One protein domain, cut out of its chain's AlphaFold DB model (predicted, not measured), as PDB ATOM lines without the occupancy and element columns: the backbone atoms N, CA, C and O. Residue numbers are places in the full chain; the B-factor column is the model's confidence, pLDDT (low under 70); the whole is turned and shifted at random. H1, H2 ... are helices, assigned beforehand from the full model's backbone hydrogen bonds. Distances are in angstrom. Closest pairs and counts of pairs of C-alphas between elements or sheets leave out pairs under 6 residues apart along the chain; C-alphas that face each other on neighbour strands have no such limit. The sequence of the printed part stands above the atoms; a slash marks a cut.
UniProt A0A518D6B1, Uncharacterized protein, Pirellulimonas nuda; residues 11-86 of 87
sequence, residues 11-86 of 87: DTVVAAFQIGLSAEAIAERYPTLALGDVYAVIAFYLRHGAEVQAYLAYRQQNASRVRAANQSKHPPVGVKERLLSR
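Overview. This is residues 11 to 86 of the 87 residues of an uncharacterized protein of Pirellulimonas nuda (UniProt A0A518D6B1). Three short helices, H1, H2 and H3, pack crosswise into a small compact head, and one long helix, H4, runs out from the far end of H3 as a straight arm, with the short helix H5 at its tip touching no other helix. H3 and H4 make a corner like an L, and the first residue of H1 comes near H4 on the inside of that corner. The printed part has 76 residues with five named helices, in the order H1, H2, H3, H4, H5, and no named strand; the class is all helix. The whole is extended, with a radius of gyration of the C-alphas of 17.8 A, and spans 48 by 28 by 18 A.

Along the chain. H1 is residues 11 to 18, 10.5 A from first to last C-alpha, and begins with C-alpha 11 at (146.818, 103.507, 119.244). H2 is residues 23 to 29, 9.9 A long. H3 is residues 35 to 47, 18.5 A long. H4, the longest helix, is residues 49 to 73 and measures 36.0 A, from C-alpha 49 at (149.604, 91.650, 118.505) to C-alpha 73 at (129.097, 115.559, 136.020). H5 is residues 79 to 84, 8.6 A long, and ends with C-alpha 84 at (127.464, 131.551, 120.945).

Arrangement. H1 and H2 touch at a steep tilt of 58 degrees, opposite ways; their closest C-alphas, of Ala 16 and Ile 26, are 6.7 A apart. H1 and H3 touch and are about perpendicular, at 74 degrees, with the closest C-alphas, of Val 14 and Ile 42, 6.8 A apart. H2 and H3 touch at a steep tilt of 51 degrees, opposite ways, with the C-alphas of Ala 27 and Leu 35 closest at 5.5 A. The helix packing is mostly crossed, with 0 of these 3 touching pairs at a shallow tilt. H3 and H4 are close but not clearly touching, about perpendicular at 76 degrees; the C-alphas of Tyr 45 and Val 52 are closest at 6.4 A. H1 and H4 are also close but not clearly touching, with the C-alphas of Asp 11 and Leu 56 closest at 6.7 A. H5 is apart from H1, H2, H3 and H4. In H1, H2, H3, H4 and H5 every backbone O i to N i+4 pair is within hydrogen-bond range.

Size, cuts and confidence. The C-alphas of Arg 47 and Ser 85, the two farthest apart, are 52.4 A from each other. Residues 61 to 86 stand free, of which 61 to 73 belong to H4 and 79 to 84 to H5. Without them the body has 50 residues, spans 28 by 20 by 18 A and has a radius of gyration of 10.7 A. The printed part has no cut, and the four links between helices are tight. The mean pLDDT of the printed part is 87.7; it is under 70 at residues 75 to 78, 80, 82 and 86.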
ATOM      1  N   ASP A  11     148.201 103.802 119.617       92.00
ATOM      2  CA  ASP A  11     146.818 103.507 119.244       92.00
ATOM      3  C   ASP A  11     146.473 104.071 117.847       92.00
ATOM      4  O   ASP A  11     145.827 103.403 117.045       92.00
ATOM      5  N   THR A  12     146.954 105.278 117.527       93.25
ATOM      6  CA  THR A  12     146.727 105.939 116.232       93.25
ATOM      7  C   THR A  12     147.446 105.227 115.089       93.25
ATOM      8  O   THR A  12     146.844 104.991 114.044       93.25
ATOM      9  N   VAL A  13     148.719 104.874 115.285       94.69
ATOM     10  CA  VAL A  13     149.530 104.194 114.263       94.69
ATOM     11  C   VAL A  13     148.992 102.790 114.002       94.69
ATOM     12  O   VAL A  13     148.791 102.414 112.849       94.69
ATOM     13  N   VAL A  14     148.682 102.040 115.064       94.50
ATOM     14  CA  VAL A  14     148.133 100.681 114.955       94.50
ATOM     15  C   VAL A  14     146.767 100.693 114.270       94.50
ATOM     16  O   VAL A  14     146.536  99.884 113.378       94.50
ATOM     17  N   ALA A  15     145.881 101.632 114.621       94.19
ATOM     18  CA  ALA A  15     144.581 101.750 113.964       94.19
ATOM     19  C   ALA A  15     144.712 102.072 112.466       94.19
ATOM     20  O   ALA A  15     144.007 101.482 111.652       94.19
ATOM     21  N   ALA A  16     145.627 102.973 112.090       95.81
ATOM     22  CA  ALA A  16     145.869 103.310 110.690       95.81
ATOM     23  C   ALA A  16     146.423 102.114 109.895       95.81
ATOM     24  O   ALA A  16     145.986 101.861 108.775       95.81
ATOM     25  N   PHE A  17     147.325 101.336 110.493       96.12
ATOM     26  CA  PHE A  17     147.844 100.117 109.877       96.12
ATOM     27  C   PHE A  17     146.755  99.041 109.711       96.12
ATOM     28  O   PHE A  17     146.657  98.416 108.660       96.12
ATOM     29  N   GLN A  18     145.877  98.863 110.706       94.44
ATOM     30  CA  GLN A  18     144.778  97.888 110.643       94.44
ATOM     31  C   GLN A  18     143.757  98.173 109.534       94.44
ATOM     32  O   GLN A  18     143.178  97.233 108.997       94.44
ATOM     33  N   ILE A  19     143.546  99.441 109.163       95.50
ATOM     34  CA  ILE A  19     142.684  99.807 108.023       95.50
ATOM     35  C   ILE A  19     143.410  99.708 106.666       95.50
ATOM     36  O   ILE A  19     142.863 100.129 105.650       95.50
ATOM     37  N   GLY A  20     144.631  99.161 106.643       96.06
ATOM     38  CA  GLY A  20     145.377  98.846 105.427       96.06
ATOM     39  C   GLY A  20     146.338  99.930 104.942       96.06
ATOM     40  O   GLY A  20     146.854  99.805 103.832       96.06
ATOM     41  N   LEU A  21     146.602 100.989 105.722       97.38
ATOM     42  CA  LEU A  21     147.625 101.965 105.330       97.38
ATOM     43  C   LEU A  21     149.026 101.364 105.485       97.38
ATOM     44  O   LEU A  21     149.329 100.695 106.473       97.38
ATOM     45  N   SER A  22     149.900 101.686 104.531       97.50
ATOM     46  CA  SER A  22     151.326 101.391 104.634       97.50
ATOM     47  C   SER A  22     152.016 102.312 105.652       97.50
ATOM     48  O   SER A  22     151.481 103.356 106.036       97.50
ATOM     49  N   ALA A  23     153.223 101.946 106.089       96.69
ATOM     50  CA  ALA A  23     154.003 102.757 107.027       96.69
ATOM     51  C   ALA A  23     154.304 104.161 106.469       96.69
ATOM     52  O   ALA A  23     154.243 105.152 107.193       96.69
ATOM     53  N   GLU A  24     154.573 104.247 105.169       97.56
ATOM     54  CA  GLU A  24     154.851 105.478 104.432       97.56
ATOM     55  C   GLU A  24     153.613 106.373 104.383       97.56
ATOM     56  O   GLU A  24     153.696 107.545 104.742       97.56
ATOM     57  N   ALA A  25     152.444 105.811 104.055       97.44
ATOM     58  CA  ALA A  25     151.181 106.548 104.058       97.44
ATOM     59  C   ALA A  25     150.812 107.056 105.466       97.44
ATOM     60  O   ALA A  25     150.247 108.140 105.627       97.44
ATOM     61  N   ILE A  26     151.144 106.294 106.514       96.31
ATOM     62  CA  ILE A  26     150.968 106.730 107.904       96.31
ATOM     63  C   ILE A  26     151.919 107.886 108.235       96.31
ATOM     64  O   ILE A  26     151.481 108.867 108.837       96.31
ATOM     65  N   ALA A  27     153.194 107.801 107.849       96.19
ATOM     66  CA  ALA A  27     154.170 108.867 108.077       96.19
ATOM     67  C   ALA A  27     153.810 110.153 107.312       96.19
ATOM     68  O   ALA A  27     153.910 111.244 107.866       96.19
ATOM     69  N   GLU A  28     153.305 110.033 106.083       96.12
ATOM     70  CA  GLU A  28     152.805 111.165 105.294       96.12
ATOM     71  C   GLU A  28     151.589 111.824 105.960       96.12
ATOM     72  O   GLU A  28     151.517 113.047 106.088       96.12
ATOM     73  N   ARG A  29     150.651 111.017 106.470       94.88
ATOM     74  CA  ARG A  29     149.471 111.513 107.194       94.88
ATOM     75  C   ARG A  29     149.818 112.178 108.526       94.88
ATOM     76  O   ARG A  29     149.077 113.047 108.991       94.88
ATOM     77  N   TYR A  30     150.921 111.773 109.152       92.81
ATOM     78  CA  TYR A  30     151.398 112.313 110.420       92.81
ATOM     79  C   TYR A  30     152.852 112.790 110.292       92.81
ATOM     80  O   TYR A  30     153.734 112.158 110.870       92.81
ATOM     81  N   PRO A  31     153.114 113.954 109.660       90.31
ATOM     82  CA  PRO A  31     154.474 114.417 109.338       90.31
ATOM     83  C   PRO A  31     155.389 114.648 110.550       90.31
ATOM     84  O   PRO A  31     156.587 114.861 110.411       90.31
ATOM     85  N   THR A  32     154.817 114.650 111.757       92.12
ATOM     86  CA  THR A  32     155.577 114.733 113.013       92.12
ATOM     87  C   THR A  32     156.219 113.405 113.412       92.12
ATOM     88  O   THR A  32     157.118 113.410 114.248       92.12
ATOM     89  N   LEU A  33     155.764 112.283 112.846       92.50
ATOM     90  CA  LEU A  33     156.352 110.965 113.044       92.50
ATOM     91  C   LEU A  33     157.522 110.767 112.085       92.50
ATOM     92  O   LEU A  33     157.380 110.933 110.875       92.50
ATOM     93  N   ALA A  34     158.658 110.325 112.617       94.56
ATOM     94  CA  ALA A  34     159.717 109.796 111.777       94.56
ATOM     95  C   ALA A  34     159.273 108.448 111.190       94.56
ATOM     96  O   ALA A  34     158.736 107.598 111.902       94.56
ATOM     97  N   LEU A  35     159.544 108.216 109.904       95.56
ATOM     98  CA  LEU A  35     159.185 106.963 109.230       95.56
ATOM     99  C   LEU A  35     159.762 105.726 109.948       95.56
ATOM    100  O   LEU A  35     159.078 104.716 110.092       95.56
ATOM    101  N   GLY A  36     160.990 105.826 110.468       95.88
ATOM    102  CA  GLY A  36     161.612 104.759 111.259       95.88
ATOM    103  C   GLY A  36     160.817 104.391 112.516       95.88
ATOM    104  O   GLY A  36     160.658 103.208 112.813       95.88
ATOM    105  N   ASP A  37     160.242 105.381 113.205       95.38
ATOM    106  CA  ASP A  37     159.404 105.142 114.384       95.38
ATOM    107  C   ASP A  37     158.096 104.439 114.006       95.38
ATOM    108  O   ASP A  37     157.620 103.569 114.736       95.38
ATOM    109  N   VAL A  38     157.519 104.777 112.846       96.00
ATOM    110  CA  VAL A  38     156.313 104.111 112.332       96.00
ATOM    111  C   VAL A  38     156.592 102.634 112.070       96.00
ATOM    112  O   VAL A  38     155.842 101.778 112.543       96.00
ATOM    113  N   TYR A  39     157.697 102.312 111.392       97.38
ATOM    114  CA  TYR A  39     158.096 100.920 111.186       97.38
ATOM    115  C   TYR A  39     158.362 100.189 112.499       97.38
ATOM    116  O   TYR A  39     157.914  99.055 112.652       97.38
ATOM    117  N   ALA A  40     159.046 100.818 113.459       95.38
ATOM    118  CA  ALA A  40     159.315 100.208 114.758       95.38
ATOM    119  C   ALA A  40     158.014  99.852 115.498       95.38
ATOM    120  O   ALA A  40     157.884  98.750 116.033       95.38
ATOM    121  N   VAL A  41     157.022 100.747 115.474       94.81
ATOM    122  CA  VAL A  41     155.702 100.503 116.073       94.81
ATOM    123  C   VAL A  41     154.960  99.375 115.358       94.81
ATOM    124  O   VAL A  41     154.402  98.506 116.028       94.81
ATOM    125  N   ILE A  42     154.965  99.349 114.021       95.75
ATOM    126  CA  ILE A  42     154.311  98.282 113.247       95.75
ATOM    127  C   ILE A  42     154.991  96.934 113.512       95.75
ATOM    128  O   ILE A  42     154.309  95.952 113.787       95.75
ATOM    129  N   ALA A  43     156.323  96.880 113.502       96.44
ATOM    130  CA  ALA A  43     157.077  95.664 113.794       96.44
ATOM    131  C   ALA A  43     156.797  95.145 115.213       96.44
ATOM    132  O   ALA A  43     156.581  93.947 115.407       96.44
ATOM    133  N   PHE A  44     156.746  96.046 116.198       94.06
ATOM    134  CA  PHE A  44     156.364  95.707 117.566       94.06
ATOM    135  C   PHE A  44     154.932  95.158 117.634       94.06
ATOM    136  O   PHE A  44     154.704  94.113 118.240       94.06
ATOM    137  N   TYR A  45     153.979  95.809 116.962       94.75
ATOM    138  CA  TYR A  45     152.589  95.357 116.903       94.75
ATOM    139  C   TYR A  45     152.449  93.974 116.260       94.75
ATOM    140  O   TYR A  45     151.752  93.122 116.803       94.75
ATOM    141  N   LEU A  46     153.132  93.720 115.144       94.25
ATOM    142  CA  LEU A  46     153.089  92.423 114.465       94.25
ATOM    143  C   LEU A  46     153.673  91.297 115.330       94.25
ATOM    144  O   LEU A  46     153.186  90.172 115.278       94.25
ATOM    145  N   ARG A  47     154.685  91.598 116.153       96.19
ATOM    146  CA  ARG A  47     155.300  90.628 117.070       96.19
ATOM    147  C   ARG A  47     154.469  90.378 118.334       96.19
ATOM    148  O   ARG A  47     154.449  89.255 118.822       96.19
ATOM    149  N   HIS A  48     153.784  91.402 118.846       94.06
ATOM    150  CA  HIS A  48     153.076  91.376 120.135       94.06
ATOM    151  C   HIS A  48     151.572  91.661 119.997       94.06
ATOM    152  O   HIS A  48     150.957  92.269 120.873       94.06
ATOM    153  N   GLY A  49     150.959  91.238 118.886       90.81
ATOM    154  CA  GLY A  49     149.604  91.650 118.505       90.81
ATOM    155  C   GLY A  49     148.548  91.432 119.590       90.81
ATOM    156  O   GLY A  49     147.759  92.335 119.853       90.81
ATOM    157  N   ALA A  50     148.572  90.282 120.271       91.25
ATOM    158  CA  ALA A  50     147.614  89.961 121.332       91.25
ATOM    159  C   ALA A  50     147.737  90.900 122.547       91.25
ATOM    160  O   ALA A  50     146.735  91.422 123.037       91.25
ATOM    161  N   GLU A  51     148.962  91.167 123.004       91.38
ATOM    162  CA  GLU A  51     149.230  92.076 124.126       91.38
ATOM    163  C   GLU A  51     148.824  93.511 123.783       91.38
ATOM    164  O   GLU A  51     148.167  94.196 124.572       91.38
ATOM    165  N   VAL A  52     149.164  93.960 122.571       91.06
ATOM    166  CA  VAL A  52     148.810  95.300 122.101       91.06
ATOM    167  C   VAL A  52     147.295  95.441 121.966       91.06
ATOM    168  O   VAL A  52     146.744  96.445 122.411       91.06
ATOM    169  N   GLN A  53     146.596  94.443 121.423       90.50
ATOM    170  CA  GLN A  53     145.134  94.462 121.337       90.50
ATOM    171  C   GLN A  53     144.477  94.500 122.721       90.50
ATOM    172  O   GLN A  53     143.567  95.304 122.934       90.50
ATOM    173  N   ALA A  54     144.962  93.709 123.681       91.50
ATOM    174  CA  ALA A  54     144.463  93.735 125.056       91.50
ATOM    175  C   ALA A  54     144.654  95.118 125.703       91.50
ATOM    176  O   ALA A  54     143.728  95.670 126.307       91.50
ATOM    177  N   TYR A  55     145.829  95.723 125.515       89.81
ATOM    178  CA  TYR A  55     146.105  97.080 125.977       89.81
ATOM    179  C   TYR A  55     145.177  98.121 125.321       89.81
ATOM    180  O   TYR A  55     144.635  98.987 126.018       89.81
ATOM    181  N   LEU A  56     144.948  98.035 124.006       89.12
ATOM    182  CA  LEU A  56     144.055  98.944 123.278       89.12
ATOM    183  C   LEU A  56     142.600  98.817 123.751       89.12
ATOM    184  O   LEU A  56     141.946  99.834 123.996       89.12
ATOM    185  N   ALA A  57     142.113  97.594 123.969       90.06
ATOM    186  CA  ALA A  57     140.773  97.344 124.495       90.06
ATOM    187  C   ALA A  57     140.597  97.936 125.904       90.06
ATOM    188  O   ALA A  57     139.641  98.674 126.165       90.06
ATOM    189  N   TYR A  58     141.566  97.702 126.795       90.00
ATOM    190  CA  TYR A  58     141.574  98.282 128.139       90.00
ATOM    191  C   TYR A  58     141.556  99.819 128.104       90.00
ATOM    192  O   TYR A  58     140.816 100.475 128.847       90.00
ATOM    193  N   ARG A  59     142.351 100.427 127.218       88.19
ATOM    194  CA  ARG A  59     142.389 101.883 127.026       88.19
ATOM    195  C   ARG A  59     141.049 102.434 126.556       88.19
ATOM    196  O   ARG A  59     140.597 103.448 127.096       88.19
ATOM    197  N   GLN A  60     140.407 101.771 125.600       87.00
ATOM    198  CA  GLN A  60     139.115 102.190 125.070       87.00
ATOM    199  C   GLN A  60     138.018 102.117 126.136       87.00
ATOM    200  O   GLN A  60     137.264 103.076 126.302       87.00
ATOM    201  N   GLN A  61     137.979 101.042 126.926       88.81
ATOM    202  CA  GLN A  61     137.021 100.899 128.023       88.81
ATOM    203  C   GLN A  61     137.193 102.002 129.077       88.81
ATOM    204  O   GLN A  61     136.215 102.616 129.513       88.81
ATOM    205  N   ASN A  62     138.437 102.319 129.446       88.00
ATOM    206  CA  ASN A  62     138.715 103.408 130.380       88.00
ATOM    207  C   ASN A  62     138.323 104.776 129.823       88.00
ATOM    208  O   ASN A  62     137.714 105.569 130.542       88.00
ATOM    209  N   ALA A  63     138.627 105.053 128.553       84.62
ATOM    210  CA  ALA A  63     138.235 106.300 127.909       84.62
ATOM    211  C   ALA A  63     136.708 106.466 127.897       84.62
ATOM    212  O   ALA A  63     136.209 107.539 128.234       84.62
ATOM    213  N   SER A  64     135.966 105.401 127.582       84.94
ATOM    214  CA  SER A  64     134.500 105.393 127.628       84.94
ATOM    215  C   SER A  64     133.969 105.635 129.042       84.94
ATOM    216  O   SER A  64     133.092 106.478 129.225       84.94
ATOM    217  N   ARG A  65     134.547 104.983 130.059       86.56
ATOM    218  CA  ARG A  65     134.164 105.180 131.466       86.56
ATOM    219  C   ARG A  65     134.384 106.620 131.929       86.56
ATOM    220  O   ARG A  65     133.499 107.214 132.538       86.56
ATOM    221  N   VAL A  66     135.545 107.195 131.617       84.69
ATOM    222  CA  VAL A  66     135.866 108.588 131.960       84.69
ATOM    223  C   VAL A  66     134.942 109.558 131.223       84.69
ATOM    224  O   VAL A  66     134.463 110.514 131.828       84.69
ATOM    225  N   ARG A  67     134.638 109.307 129.942       80.62
ATOM    226  CA  ARG A  67     133.674 110.114 129.176       80.62
ATOM    227  C   ARG A  67     132.284 110.079 129.805       80.62
ATOM    228  O   ARG A  67     131.712 111.146 130.001       80.62
ATOM    229  N   ALA A  68     131.778 108.900 130.165       82.31
ATOM    230  CA  ALA A  68     130.479 108.753 130.819       82.31
ATOM    231  C   ALA A  68     130.436 109.498 132.164       82.31
ATOM    232  O   ALA A  68     129.525 110.288 132.400       82.31
ATOM    233  N   ALA A  69     131.468 109.338 133.000       81.31
ATOM    234  CA  ALA A  69     131.575 110.039 134.280       81.31
ATOM    235  C   ALA A  69     131.660 111.569 134.118       81.31
ATOM    236  O   ALA A  69     131.085 112.321 134.909       81.31
ATOM    237  N   ASN A  70     132.359 112.052 133.087       79.44
ATOM    238  CA  ASN A  70     132.423 113.480 132.788       79.44
ATOM    239  C   ASN A  70     131.090 114.015 132.271       79.44
ATOM    240  O   ASN A  70     130.683 115.077 132.720       79.44
ATOM    241  N   GLN A  71     130.391 113.291 131.395       81.12
ATOM    242  CA  GLN A  71     129.070 113.695 130.903       81.12
ATOM    243  C   GLN A  71     128.016 113.702 132.013       81.12
ATOM    244  O   GLN A  71     127.187 114.605 132.041       81.12
ATOM    245  N   SER A  72     128.075 112.762 132.964       73.62
ATOM    246  CA  SER A  72     127.183 112.784 134.131       73.62
ATOM    247  C   SER A  72     127.448 113.972 135.059       73.62
ATOM    248  O   SER A  72     126.520 114.488 135.669       73.62
ATOM    249  N   LYS A  73     128.708 114.418 135.168       75.69
ATOM    250  CA  LYS A  73     129.097 115.559 136.020       75.69
ATOM    251  C   LYS A  73     128.949 116.910 135.316       75.69
ATOM    252  O   LYS A  73     128.699 117.914 135.968       75.69
ATOM    253  N   HIS A  74     129.112 116.930 133.998       70.50
ATOM    254  CA  HIS A  74     129.069 118.111 133.143       70.50
ATOM    255  C   HIS A  74     128.312 117.762 131.855       70.50
ATOM    256  O   HIS A  74     128.938 117.466 130.828       70.50
ATOM    257  N   PRO A  75     126.969 117.766 131.888       67.88
ATOM    258  CA  PRO A  75     126.169 117.489 130.707       67.88
ATOM    259  C   PRO A  75     126.549 118.457 129.576       67.88
ATOM    260  O   PRO A  75     126.629 119.667 129.807       67.88
ATOM    261  N   PRO A  76     126.766 117.979 128.337       65.50
ATOM    262  CA  PRO A  76     127.137 118.840 127.210       65.50
ATOM    263  C   PRO A  76     125.986 119.748 126.730       65.50
ATOM    264  O   PRO A  76     126.152 120.514 125.780       65.50
ATOM    265  N   VAL A  77     124.823 119.687 127.387       66.88
ATOM    266  CA  VAL A  77     123.670 120.549 127.119       66.88
ATOM    267  C   VAL A  77     124.038 122.019 127.345       66.88
ATOM    268  O   VAL A  77     124.643 122.405 128.351       66.88
ATOM    269  N   GLY A  78     123.705 122.846 126.355       66.62
ATOM    270  CA  GLY A  78     123.949 124.287 126.374       66.62
ATOM    271  C   GLY A  78     125.408 124.701 126.163       66.62
ATOM    272  O   GLY A  78     125.707 125.880 126.298       66.62
ATOM    273  N   VAL A  79     126.336 123.788 125.832       71.31
ATOM    274  CA  VAL A  79     127.713 124.182 125.455       71.31
ATOM    275  C   VAL A  79     127.687 125.063 124.202       71.31
ATOM    276  O   VAL A  79     128.391 126.064 124.159       71.31
ATOM    277  N   LYS A  80     126.846 124.723 123.215       64.56
ATOM    278  CA  LYS A  80     126.681 125.499 121.980       64.56
ATOM    279  C   LYS A  80     126.122 126.897 122.269       64.56
ATOM    280  O   LYS A  80     126.779 127.867 121.916       64.56
ATOM    281  N   GLU A  81     125.001 127.003 122.987       72.25
ATOM    282  CA  GLU A  81     124.457 128.285 123.465       72.25
ATOM    283  C   GLU A  81     125.495 129.108 124.239       72.25
ATOM    284  O   GLU A  81     125.717 130.262 123.901       72.25
ATOM    285  N   ARG A  82     126.218 128.517 125.205       67.62
ATOM    286  CA  ARG A  82     127.257 129.231 125.977       67.62
ATOM    287  C   ARG A  82     128.422 129.737 125.124       67.62
ATOM    288  O   ARG A  82     129.030 130.744 125.478       67.62
ATOM    289  N   LEU A  83     128.779 129.022 124.060       73.81
ATOM    290  CA  LEU A  83     129.837 129.445 123.138       73.81
ATOM    291  C   LEU A  83     129.354 130.556 122.198       73.81
ATOM    292  O   LEU A  83     130.136 131.445 121.882       73.81
ATOM    293  N   LEU A  84     128.079 130.531 121.798       74.69
ATOM    294  CA  LEU A  84     127.464 131.551 120.945       74.69
ATOM    295  C   LEU A  84     127.165 132.855 121.698       74.69
ATOM    296  O   LEU A  84     127.304 133.923 121.122       74.69
ATOM    297  N   SER A  85     126.834 132.802 122.992       73.44
ATOM    298  CA  SER A  85     126.616 133.998 123.829       73.44
ATOM    299  C   SER A  85     127.902 134.744 124.224       73.44
ATOM    300  O   SER A  85     127.848 135.674 125.024       73.44
ATOM    301  N   ARG A  86     129.066 134.295 123.741       66.56
ATOM    302  CA  ARG A  86     130.392 134.850 124.059       66.56
ATOM    303  C   ARG A  86     131.015 135.641 122.900       66.56
ATOM    304  O   ARG A  86     132.164 136.060 123.041       66.56
TER     305      ARG A  86